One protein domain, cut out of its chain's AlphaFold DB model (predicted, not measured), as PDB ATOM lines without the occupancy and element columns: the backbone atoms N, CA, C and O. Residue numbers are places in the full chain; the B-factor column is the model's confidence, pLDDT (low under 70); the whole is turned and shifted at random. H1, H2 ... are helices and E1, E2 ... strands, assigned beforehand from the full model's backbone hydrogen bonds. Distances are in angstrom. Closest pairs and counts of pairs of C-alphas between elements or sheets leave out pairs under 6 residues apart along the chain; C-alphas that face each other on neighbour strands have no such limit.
ATOM      1  N   TYR A   8     -52.269   9.127  15.461       96.69
ATOM      2  CA  TYR A   8     -52.829  10.463  15.348       96.69
ATOM      3  C   TYR A   8     -52.317  11.142  14.074       96.69
ATOM      4  O   TYR A   8     -51.268  10.781  13.531       96.69
ATOM      5  N   VAL A   9     -53.047  12.155  13.610       97.94
ATOM      6  CA  VAL A   9     -52.611  13.069  12.546       97.94
ATOM      7  C   VAL A   9     -52.285  14.420  13.165       97.94
ATOM      8  O   VAL A   9     -53.018  14.902  14.027       97.94
ATOM      9  N   TYR A  10     -51.180  15.032  12.755       97.44
ATOM     10  CA  TYR A  10     -50.687  16.293  13.298       97.44
ATOM     11  C   TYR A  10     -50.312  17.285  12.198       97.44
ATOM     12  O   TYR A  10     -49.983  16.906  11.073       97.44
ATOM     13  N   ALA A  11     -50.326  18.566  12.560       97.75
ATOM     14  CA  ALA A  11     -49.800  19.663  11.768       97.75
ATOM     15  C   ALA A  11     -48.600  20.308  12.465       97.75
ATOM     16  O   ALA A  11     -48.602  20.482  13.687       97.75
ATOM     17  N   LEU A  12     -47.617  20.725  11.671       97.56
ATOM     18  CA  LEU A  12     -46.633  21.726  12.077       97.56
ATOM     19  C   LEU A  12     -47.048  23.066  11.469       97.56
ATOM     20  O   LEU A  12     -47.281  23.144  10.257       97.56
ATOM     21  N   LYS A  13     -47.166  24.105  12.300       97.69
ATOM     22  CA  LYS A  13     -47.571  25.448  11.866       97.69
ATOM     23  C   LYS A  13     -46.472  26.472  12.115       97.69
ATOM     24  O   LYS A  13     -45.761  26.404  13.118       97.69
ATOM     25  N   ASP A  14     -46.350  27.408  11.182       97.06
ATOM     26  CA  ASP A  14     -45.408  28.521  11.248       97.06
ATOM     27  C   ASP A  14     -46.076  29.695  11.987       97.06
ATOM     28  O   ASP A  14     -47.062  30.235  11.477       97.06
ATOM     29  N   PRO A  15     -45.605  30.077  13.189       96.75
ATOM     30  CA  PRO A  15     -46.224  31.140  13.983       96.75
ATOM     31  C   PRO A  15     -45.861  32.550  13.501       96.75
ATOM     32  O   PRO A  15     -46.377  33.524  14.040       96.75
ATOM     33  N   ARG A  16     -44.951  32.691  12.524       95.31
ATOM     34  CA  ARG A  16     -44.465  34.002  12.057       95.31
ATOM     35  C   ARG A  16     -45.512  34.766  11.241       95.31
ATOM     36  O   ARG A  16     -45.313  35.941  10.946       95.31
ATOM     37  N   THR A  17     -46.623  34.120  10.887       91.00
ATOM     38  CA  THR A  17     -47.801  34.749  10.281       91.00
ATOM     39  C   THR A  17     -49.018  34.604  11.188       91.00
ATOM     40  O   THR A  17     -49.130  33.634  11.938       91.00
ATOM     41  N   SER A  18     -49.967  35.536  11.075       93.50
ATOM     42  CA  SER A  18     -51.262  35.457  11.752       93.50
ATOM     43  C   SER A  18     -52.393  35.429  10.712       93.50
ATOM     44  O   SER A  18     -52.508  36.381   9.940       93.50
ATOM     45  N   PRO A  19     -53.208  34.359  10.651       94.88
ATOM     46  CA  PRO A  19     -53.125  33.154  11.481       94.88
ATOM     47  C   PRO A  19     -51.880  32.296  11.172       94.88
ATOM     48  O   PRO A  19     -51.323  32.348  10.073       94.88
ATOM     49  N   ALA A  20     -51.458  31.482  12.147       96.44
ATOM     50  CA  ALA A  20     -50.346  30.548  11.975       96.44
ATOM     51  C   ALA A  20     -50.712  29.466  10.948       96.44
ATOM     52  O   ALA A  20     -51.645  28.679  11.158       96.44
ATOM     53  N   ALA A  21     -49.981  29.420   9.835       95.06
ATOM     54  CA  ALA A  21     -50.307  28.561   8.702       95.06
ATOM     55  C   ALA A  21     -49.661  27.169   8.838       95.06
ATOM     56  O   ALA A  21     -48.492  27.075   9.230       95.06
ATOM     57  N   PRO A  22     -50.371  26.074   8.501       97.19
ATOM     58  CA  PRO A  22     -49.755  24.756   8.435       97.19
ATOM     59  C   PRO A  22     -48.748  24.708   7.283       97.19
ATOM     60  O   PRO A  22     -49.059  25.086   6.157       97.19
ATOM     61  N   PHE A  23     -47.552  24.199   7.560       97.25
ATOM     62  CA  PHE A  23     -46.540  23.937   6.534       97.25
ATOM     63  C   PHE A  23     -46.222  22.450   6.397       97.25
ATOM     64  O   PHE A  23     -45.473  22.073   5.502       97.25
ATOM     65  N   TYR A  24     -46.744  21.588   7.265       97.50
ATOM     66  CA  TYR A  24     -46.552  20.145   7.167       97.50
ATOM     67  C   TYR A  24     -47.703  19.407   7.840       97.50
ATOM     68  O   TYR A  24     -48.130  19.806   8.924       97.50
ATOM     69  N   ILE A  25     -48.151  18.318   7.218       97.94
ATOM     70  CA  ILE A  25     -49.087  17.352   7.798       97.94
ATOM     71  C   ILE A  25     -48.391  15.996   7.881       97.94
ATOM     72  O   ILE A  25     -47.724  15.590   6.929       97.94
ATOM     73  N   GLY A  26     -48.542  15.306   9.008       95.56
ATOM     74  CA  GLY A  26     -47.996  13.965   9.195       95.56
ATOM     75  C   GLY A  26     -48.886  13.081  10.058       95.56
ATOM     76  O   GLY A  26     -49.694  13.583  10.839       95.56
ATOM     77  N   LYS A  27     -48.700  11.763   9.972       95.06
ATOM     78  CA  LYS A  27     -49.217  10.800  10.960       95.06
ATOM     79  C   LYS A  27     -48.133  10.276  11.901       95.06
ATOM     80  O   LYS A  27     -46.954  10.208  11.540       95.06
ATOM     81  N   GLY A  28     -48.518   9.873  13.109       93.56
ATOM     82  CA  GLY A  28     -47.584   9.322  14.086       93.56
ATOM     83  C   GLY A  28     -48.218   8.603  15.265       93.56
ATOM     84  O   GLY A  28     -49.432   8.599  15.416       93.56
ATOM     85  N   ILE A  29     -47.345   8.021  16.086       92.69
ATOM     86  CA  ILE A  29     -47.628   7.458  17.410       92.69
ATOM     87  C   ILE A  29     -46.654   8.083  18.419       92.69
ATOM     88  O   ILE A  29     -45.572   8.548  18.037       92.69
ATOM     89  N   GLY A  30     -47.027   8.112  19.700       89.31
ATOM     90  CA  GLY A  30     -46.168   8.622  20.774       89.31
ATOM     91  C   GLY A  30     -45.668  10.058  20.547       89.31
ATOM     92  O   GLY A  30     -46.459  10.998  20.436       89.31
ATOM     93  N   THR A  31     -44.341  10.230  20.507       88.00
ATOM     94  CA  THR A  31     -43.646  11.533  20.436       88.00
ATOM     95  C   THR A  31     -43.248  11.965  19.027       88.00
ATOM     96  O   THR A  31     -42.639  13.026  18.874       88.00
ATOM     97  N   ARG A  32     -43.622  11.208  17.984       86.88
ATOM     98  CA  ARG A  32     -43.136  11.412  16.604       86.88
ATOM     99  C   ARG A  32     -43.267  12.855  16.106       86.88
ATOM    100  O   ARG A  32     -42.392  13.347  15.396       86.88
ATOM    101  N   ALA A  33     -44.342  13.543  16.489       85.69
ATOM    102  CA  ALA A  33     -44.586  14.925  16.070       85.69
ATOM    103  C   ALA A  33     -43.509  15.903  16.578       85.69
ATOM    104  O   ALA A  33     -43.180  16.863  15.887       85.69
ATOM    105  N   HIS A  34     -42.924  15.629  17.747       85.44
ATOM    106  CA  HIS A  34     -41.853  16.429  18.341       85.44
ATOM    107  C   HIS A  34     -40.456  15.937  17.945       85.44
ATOM    108  O   HIS A  34     -39.528  16.740  17.871       85.44
ATOM    109  N   ASP A  35     -40.288  14.646  17.644       84.38
ATOM    110  CA  ASP A  35     -38.983  14.077  17.274       84.38
ATOM    111  C   ASP A  35     -38.404  14.732  16.010       84.38
ATOM    112  O   ASP A  35     -37.201  14.998  15.935       84.38
ATOM    113  N   HIS A  36     -39.267  15.096  15.054       75.00
ATOM    114  CA  HIS A  36     -38.868  15.833  13.851       75.00
ATOM    115  C   HIS A  36     -38.278  17.223  14.132       75.00
ATOM    116  O   HIS A  36     -37.479  17.704  13.330       75.00
ATOM    117  N   LEU A  37     -38.635  17.859  15.252       79.12
ATOM    118  CA  LEU A  37     -38.091  19.166  15.630       79.12
ATOM    119  C   LEU A  37     -36.670  19.058  16.196       79.12
ATOM    120  O   LEU A  37     -35.885  19.990  16.064       79.12
ATOM    121  N   ARG A  38     -36.317  17.915  16.798       79.88
ATOM    122  CA  ARG A  38     -35.011  17.715  17.450       79.88
ATOM    123  C   ARG A  38     -33.874  17.508  16.457       79.88
ATOM    124  O   ARG A  38     -32.730  17.835  16.758       79.88
ATOM    125  N   ARG A  39     -34.167  16.918  15.295       79.31
ATOM    126  CA  ARG A  39     -33.180  16.642  14.239       79.31
ATOM    127  C   ARG A  39     -33.759  17.002  12.870       79.31
ATOM    128  O   ARG A  39     -34.182  16.105  12.139       79.31
ATOM    129  N   PRO A  40     -33.806  18.302  12.520       83.38
ATOM    130  CA  PRO A  40     -34.314  18.733  11.225       83.38
ATOM    131  C   PRO A  40     -33.443  18.172  10.094       83.38
ATOM    132  O   PRO A  40     -32.241  18.426  10.035       83.38
ATOM    133  N   ASP A  41     -34.055  17.426   9.181       87.56
ATOM    134  CA  ASP A  41     -33.398  16.806   8.026       87.56
ATOM    135  C   ASP A  41     -33.172  17.812   6.868       87.56
ATOM    136  O   ASP A  41     -33.462  19.009   6.973       87.56
ATOM    137  N   SER A  42     -32.604  17.369   5.745       89.69
ATOM    138  CA  SER A  42     -32.375  18.221   4.563       89.69
ATOM    139  C   SER A  42     -33.627  18.435   3.699       89.69
ATOM    140  O   SER A  42     -33.556  19.154   2.701       89.69
ATOM    141  N   THR A  43     -34.771  17.854   4.075       91.06
ATOM    142  CA  THR A  43     -36.025  17.966   3.314       91.06
ATOM    143  C   THR A  43     -36.619  19.380   3.414       91.06
ATOM    144  O   THR A  43     -36.251  20.128   4.326       91.06
ATOM    145  N   PRO A  44     -37.576  19.760   2.542       93.69
ATOM    146  CA  PRO A  44     -38.260  21.055   2.637       93.69
ATOM    147  C   PRO A  44     -38.868  21.324   4.025       93.69
ATOM    148  O   PRO A  44     -38.759  22.430   4.552       93.69
ATOM    149  N   LYS A  45     -39.416  20.287   4.672       94.44
ATOM    150  CA  LYS A  45     -39.896  20.337   6.062       94.44
ATOM    151  C   LYS A  45     -38.773  20.720   7.031       94.44
ATOM    152  O   LYS A  45     -38.946  21.622   7.845       94.44
ATOM    153  N   GLY A  46     -37.624  20.046   6.955       94.38
ATOM    154  CA  GLY A  46     -36.480  20.317   7.830       94.38
ATOM    155  C   GLY A  46     -35.861  21.700   7.606       94.38
ATOM    156  O   GLY A  46     -35.459  22.356   8.565       94.38
ATOM    157  N   GLN A  47     -35.845  22.179   6.358       95.25
ATOM    158  CA  GLN A  47     -35.433  23.546   6.017       95.25
ATOM    159  C   GLN A  47     -36.366  24.581   6.655       95.25
ATOM    160  O   GLN A  47     -35.884  25.447   7.384       95.25
ATOM    161  N   ARG A  48     -37.690  24.423   6.506       96.06
ATOM    162  CA  ARG A  48     -38.679  25.313   7.135       96.06
ATOM    163  C   ARG A  48     -38.558  25.341   8.660       96.06
ATOM    164  O   ARG A  48     -38.641  26.408   9.256       96.06
ATOM    165  N   ILE A  49     -38.323  24.189   9.294       95.75
ATOM    166  CA  ILE A  49     -38.088  24.116  10.745       95.75
ATOM    167  C   ILE A  49     -36.865  24.961  11.136       95.75
ATOM    168  O   ILE A  49     -36.959  25.769  12.056       95.75
ATOM    169  N   ARG A  50     -35.736  24.827  10.425       95.31
ATOM    170  CA  ARG A  50     -34.529  25.629  10.697       95.31
ATOM    171  C   ARG A  50     -34.769  27.127  10.521       95.31
ATOM    172  O   ARG A  50     -34.310  27.896  11.355       95.31
ATOM    173  N   GLU A  51     -35.489  27.535   9.479       95.94
ATOM    174  CA  GLU A  51     -35.823  28.947   9.228       95.94
ATOM    175  C   GLU A  51     -36.645  29.567  10.365       95.94
ATOM    176  O   GLU A  51     -36.385  30.699  10.767       95.94
ATOM    177  N   ILE A  52     -37.641  28.835  10.878       96.38
ATOM    178  CA  ILE A  52     -38.493  29.302  11.980       96.38
ATOM    179  C   ILE A  52     -37.657  29.462  13.257       96.38
ATOM    180  O   ILE A  52     -37.699  30.522  13.882       96.38
ATOM    181  N   LEU A  53     -36.848  28.449  13.593       94.31
ATOM    182  CA  LEU A  53     -36.000  28.458  14.791       94.31
ATOM    183  C   LEU A  53     -34.914  29.542  14.724       94.31
ATOM    184  O   LEU A  53     -34.672  30.227  15.713       94.31
ATOM    185  N   ALA A  54     -34.287  29.745  13.560       95.00
ATOM    186  CA  ALA A  54     -33.301  30.810  13.355       95.00
ATOM    187  C   ALA A  54     -33.910  32.216  13.502       95.00
ATOM    188  O   ALA A  54     -33.209  33.153  13.870       95.00
ATOM    189  N   GLY A  55     -35.216  32.357  13.252       94.75
ATOM    190  CA  GLY A  55     -35.978  33.581  13.504       94.75
ATOM    191  C   GLY A  55     -36.396  33.785  14.964       94.75
ATOM    192  O   GLY A  55     -37.145  34.718  15.237       94.75
ATOM    193  N   GLY A  56     -35.967  32.917  15.889       96.00
ATOM    194  CA  GLY A  56     -36.313  32.995  17.312       96.00
ATOM    195  C   GLY A  56     -37.744  32.560  17.645       96.00
ATOM    196  O   GLY A  56     -38.215  32.835  18.744       96.00
ATOM    197  N   ALA A  57     -38.443  31.906  16.714       96.19
ATOM    198  CA  ALA A  57     -39.810  31.434  16.907       96.19
ATOM    199  C   ALA A  57     -39.865  29.917  17.147       96.19
ATOM    200  O   ALA A  57     -39.027  29.158  16.658       96.19
ATOM    201  N   GLU A  58     -40.896  29.462  17.857       94.31
ATOM    202  CA  GLU A  58     -41.130  28.041  18.131       94.31
ATOM    203  C   GLU A  58     -42.225  27.467  17.225       94.31
ATOM    204  O   GLU A  58     -43.303  28.038  17.078       94.31
ATOM    205  N   ILE A  59     -41.971  26.307  16.617       96.25
ATOM    206  CA  ILE A  59     -42.948  25.642  15.748       96.25
ATOM    207  C   ILE A  59     -44.159  25.209  16.582       96.25
ATOM    208  O   ILE A  59     -44.016  24.479  17.563       96.25
ATOM    209  N   LEU A  60     -45.364  25.559  16.127       96.31
ATOM    210  CA  LEU A  60     -46.591  25.079  16.755       96.31
ATOM    211  C   LEU A  60     -46.895  23.660  16.272       96.31
ATOM    212  O   LEU A  60     -47.216  23.442  15.099       96.31
ATOM    213  N   VAL A  61     -46.813  22.697  17.187       96.31
ATOM    214  CA  VAL A  61     -47.175  21.295  16.947       96.31
ATOM    215  C   VAL A  61     -48.603  21.070  17.422       96.31
ATOM    216  O   VAL A  61     -48.897  21.240  18.600       96.31
ATOM    217  N   VAL A  62     -49.497  20.678  16.514       96.00
ATOM    218  CA  VAL A  62     -50.919  20.478  16.830       96.00
ATOM    219  C   VAL A  62     -51.348  19.086  16.394       96.00
ATOM    220  O   VAL A  62     -51.263  18.766  15.208       96.00
ATOM    221  N   ARG A  63     -51.844  18.265  17.325       95.94
ATOM    222  CA  ARG A  63     -52.580  17.043  16.982       95.94
ATOM    223  C   ARG A  63     -53.971  17.444  16.486       95.94
ATOM    224  O   ARG A  63     -54.679  18.189  17.153       95.94
ATOM    225  N   LEU A  64     -54.311  17.028  15.271       97.19
ATOM    226  CA  LEU A  64     -55.571  17.367  14.608       97.19
ATOM    227  C   LEU A  64     -56.656  16.337  14.915       97.19
ATOM    228  O   LEU A  64     -57.807  16.701  15.128       97.19
ATOM    229  N   VAL A  65     -56.281  15.057  14.903       97.31
ATOM    230  CA  VAL A  65     -57.170  13.923  15.170       97.31
ATOM    231  C   VAL A  65     -56.364  12.839  15.880       97.31
ATOM    232  O   VAL A  65     -55.255  12.527  15.446       97.31
ATOM    233  N   GLU A  66     -56.916  12.268  16.947       95.94
ATOM    234  CA  GLU A  66     -56.274  11.264  17.810       95.94
ATOM    235  C   GLU A  66     -57.145  10.001  17.924       95.94
ATOM    236  O   GLU A  66     -58.286   9.991  17.460       95.94
ATOM    237  N   GLY A  67     -56.616   8.932  18.531       95.50
ATOM    238  CA  GLY A  67     -57.370   7.689  18.751       95.50
ATOM    239  C   GLY A  67     -57.647   6.896  17.471       95.50
ATOM    240  O   GLY A  67     -58.684   6.245  17.355       95.50
ATOM    241  N   LEU A  68     -56.757   6.988  16.481       96.00
ATOM    242  CA  LEU A  68     -56.947   6.398  15.161       96.00
ATOM    243  C   LEU A  68     -56.237   5.050  15.024       96.00
ATOM    244  O   LEU A  68     -55.185   4.803  15.617       96.00
ATOM    245  N   THR A  69     -56.757   4.213  14.132       95.75
ATOM    246  CA  THR A  69     -55.956   3.153  13.512       95.75
ATOM    247  C   THR A  69     -54.971   3.755  12.511       95.75
ATOM    248  O   THR A  69     -55.168   4.863  12.002       95.75
ATOM    249  N   GLU A  70     -53.924   3.010  12.154       94.31
ATOM    250  CA  GLU A  70     -52.979   3.464  11.131       94.31
ATOM    251  C   GLU A  70     -53.664   3.771   9.795       94.31
ATOM    252  O   GLU A  70     -53.390   4.803   9.181       94.31
ATOM    253  N   ALA A  71     -54.585   2.905   9.361       93.12
ATOM    254  CA  ALA A  71     -55.312   3.076   8.107       93.12
ATOM    255  C   ALA A  71     -56.178   4.348   8.115       93.12
ATOM    256  O   ALA A  71     -56.243   5.065   7.114       93.12
ATOM    257  N   GLN A  72     -56.812   4.662   9.250       96.56
ATOM    258  CA  GLN A  72     -57.562   5.907   9.414       96.56
ATOM    259  C   GLN A  72     -56.636   7.127   9.375       96.56
ATOM    260  O   GLN A  72     -56.920   8.076   8.644       96.56
ATOM    261  N   ALA A  73     -55.520   7.092  10.108       96.50
ATOM    262  CA  ALA A  73     -54.558   8.189  10.135       96.50
ATOM    263  C   ALA A  73     -53.940   8.449   8.756       96.50
ATOM    264  O   ALA A  73     -53.851   9.599   8.338       96.50
ATOM    265  N   LEU A  74     -53.597   7.392   8.016       94.56
ATOM    266  CA  LEU A  74     -53.098   7.477   6.643       94.56
ATOM    267  C   LEU A  74     -54.119   8.118   5.697       94.56
ATOM    268  O   LEU A  74     -53.770   8.994   4.909       94.56
ATOM    269  N   LYS A  75     -55.392   7.711   5.784       95.88
ATOM    270  CA  LYS A  75     -56.457   8.306   4.967       95.88
ATOM    271  C   LYS A  75     -56.620   9.793   5.280       95.88
ATOM    272  O   LYS A  75     -56.648  10.600   4.360       95.88
ATOM    273  N   ILE A  76     -56.697  10.158   6.559       97.62
ATOM    274  CA  ILE A  76     -56.871  11.555   6.985       97.62
ATOM    275  C   ILE A  76     -55.659  12.406   6.585       97.62
ATOM    276  O   ILE A  76     -55.837  13.503   6.063       97.62
ATOM    277  N   GLU A  77     -54.439  11.899   6.766       97.19
ATOM    278  CA  GLU A  77     -53.206  12.544   6.301       97.19
ATOM    279  C   GLU A  77     -53.260  12.823   4.793       97.19
ATOM    280  O   GLU A  77     -53.029  13.957   4.374       97.19
ATOM    281  N   ALA A  78     -53.633  11.827   3.983       95.50
ATOM    282  CA  ALA A  78     -53.740  11.977   2.536       95.50
ATOM    283  C   ALA A  78     -54.783  13.030   2.125       95.50
ATOM    284  O   ALA A  78     -54.503  13.852   1.252       95.50
ATOM    285  N   GLU A  79     -55.964  13.037   2.756       97.12
ATOM    286  CA  GLU A  79     -57.009  14.027   2.455       97.12
ATOM    287  C   GLU A  79     -56.600  15.446   2.873       97.12
ATOM    288  O   GLU A  79     -56.866  16.399   2.145       97.12
ATOM    289  N   LEU A  80     -55.919  15.613   4.012       97.25
ATOM    290  CA  LEU A  80     -55.431  16.927   4.443       97.25
ATOM    291  C   LEU A  80     -54.316  17.441   3.526       97.25
ATOM    292  O   LEU A  80     -54.317  18.620   3.172       97.25
ATOM    293  N   ILE A  81     -53.396  16.572   3.097       96.06
ATOM    294  CA  ILE A  81     -52.369  16.943   2.114       96.06
ATOM    295  C   ILE A  81     -53.020  17.373   0.797       96.06
ATOM    296  O   ILE A  81     -52.638  18.398   0.235       96.06
ATOM    297  N   ALA A  82     -54.024  16.629   0.328       93.56
ATOM    298  CA  ALA A  82     -54.781  16.978  -0.866       93.56
ATOM    299  C   ALA A  82     -55.507  18.329  -0.716       93.56
ATOM    300  O   ALA A  82     -55.458  19.154  -1.625       93.56
ATOM    301  N   ALA A  83     -56.135  18.584   0.434       94.88
ATOM    302  CA  ALA A  83     -56.900  19.804   0.680       94.88
ATOM    303  C   ALA A  83     -56.027  21.069   0.751       94.88
ATOM    304  O   ALA A  83     -56.411  22.108   0.218       94.88
ATOM    305  N   PHE A  84     -54.857  20.997   1.395       94.19
ATOM    306  CA  PHE A  84     -53.949  22.148   1.520       94.19
ATOM    307  C   PHE A  84     -52.988  22.308   0.334       94.19
ATOM    308  O   PHE A  84     -52.396  23.380   0.165       94.19
ATOM    309  N   GLY A  85     -52.813  21.253  -0.465       92.12
ATOM    310  CA  GLY A  85     -51.828  21.193  -1.537       92.12
ATOM    311  C   GLY A  85     -50.388  21.249  -1.023       92.12
ATOM    312  O   GLY A  85     -50.102  21.545   0.140       92.12
ATOM    313  N   THR A  86     -49.442  20.988  -1.917       92.62
ATOM    314  CA  THR A  86     -48.007  21.064  -1.608       92.62
ATOM    315  C   THR A  86     -47.367  22.230  -2.333       92.62
ATOM    316  O   THR A  86     -47.891  22.701  -3.336       92.62
ATOM    317  N   GLN A  87     -46.192  22.673  -1.895       91.12
ATOM    318  CA  GLN A  87     -45.462  23.736  -2.590       91.12
ATOM    319  C   GLN A  87     -45.220  23.408  -4.076       91.12
ATOM    320  O   GLN A  87     -45.240  24.305  -4.914       91.12
ATOM    321  N   ALA A  88     -45.073  22.123  -4.426       85.50
ATOM    322  CA  ALA A  88     -44.926  21.670  -5.811       85.50
ATOM    323  C   ALA A  88     -46.180  21.901  -6.681       85.50
ATOM    324  O   ALA A  88     -46.066  21.982  -7.902       85.50
ATOM    325  N   SER A  89     -47.361  22.011  -6.071       83.69
ATOM    326  CA  SER A  89     -48.637  22.323  -6.724       83.69
ATOM    327  C   SER A  89     -49.144  23.737  -6.419       83.69
ATOM    328  O   SER A  89     -50.276  24.071  -6.764       83.69
ATOM    329  N   GLY A  90     -48.314  24.585  -5.798       87.19
ATOM    330  CA  GLY A  90     -48.678  25.949  -5.400       87.19
ATOM    331  C   GLY A  90     -49.445  26.048  -4.074       87.19
ATOM    332  O   GLY A  90     -49.941  27.120  -3.743       87.19
TER     333      GLY A  90
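Overview. This is residues 8 to 90 of the 193 residues of the protein "GIY-YIG domain-containing protein" of Deinococcus sp. LM3 (UniProt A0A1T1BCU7). A strongly twisted sheet of three strands forms the core, with the long helix H3 packed along one face and the shorter helices H1 and H2 on the other, three layers in all. The printed part has 83 residues, with three named strands and three named helices in the order E1, E2, H1, H2, E3, H3. The sheet runs E2, E1, E3, antiparallel throughout, and the class is mixed, helices and strands. The whole is compact, with a radius of gyration of the C-alphas of 12.7 A and spans of 36 by 29 by 25 A.

Arrangement. Inner strand E1, residues 8 to 14, and edge strand E2, residues 21 to 28, form a hairpin, with N 10 and O 26 within hydrogen-bond range at 2.8 A. E2 bends by 53 degrees at residue 24. On the other side of E1 is E3, residues 60 to 68, with N 11 and O 62 at 2.8 A. H3, residues 70 to 84, is on the sheet over E2 and E1 at a height of 8.3 A and runs along the strands; its closest C-alphas to E2 are those of Ala 73 and Lys 27, 6.0 A apart. On the opposite face, H1, residues 32 to 38, lies over E1 at a height of 9.9 A; the C-alphas of Ala 33 and Tyr 10 are closest, 6.8 A apart. H2, residues 44 to 54, on the same face as H1, runs slantwise to the strands, at 52 degrees to E1 on the local plane. H1 and H2 are close but not clearly touching, the C-alphas of Leu 37 and Ile 49 being closest at 7.0 A. E2, H1, H2 and E3 make a split strand-helix-strand unit, two strands running the same way with E1 between them, and its crossover is right-handed. In H2 and H3 every O i to N i+4 pair is within hydrogen-bond range; in H1 0 of 3 are, beside 3 of 4 O i to N i+3 pairs.

Along the chain. E1 begins at C-alpha 8 (-52.829, 10.463, 15.348) and is 19.9 A long, E2 20.2 A and E3 21.4 A. H1 measures 10.3 A, H2 15.3 A and H3 21.0 A, ending at C-alpha 84 (-53.949, 22.148, 1.520).

Size, cuts and confidence. The C-alphas farthest apart, those of Gly 56 and Ala 71, are 36.6 A apart. The printed part has no cut, no link is long, and no printed residue has a pLDDT under 70.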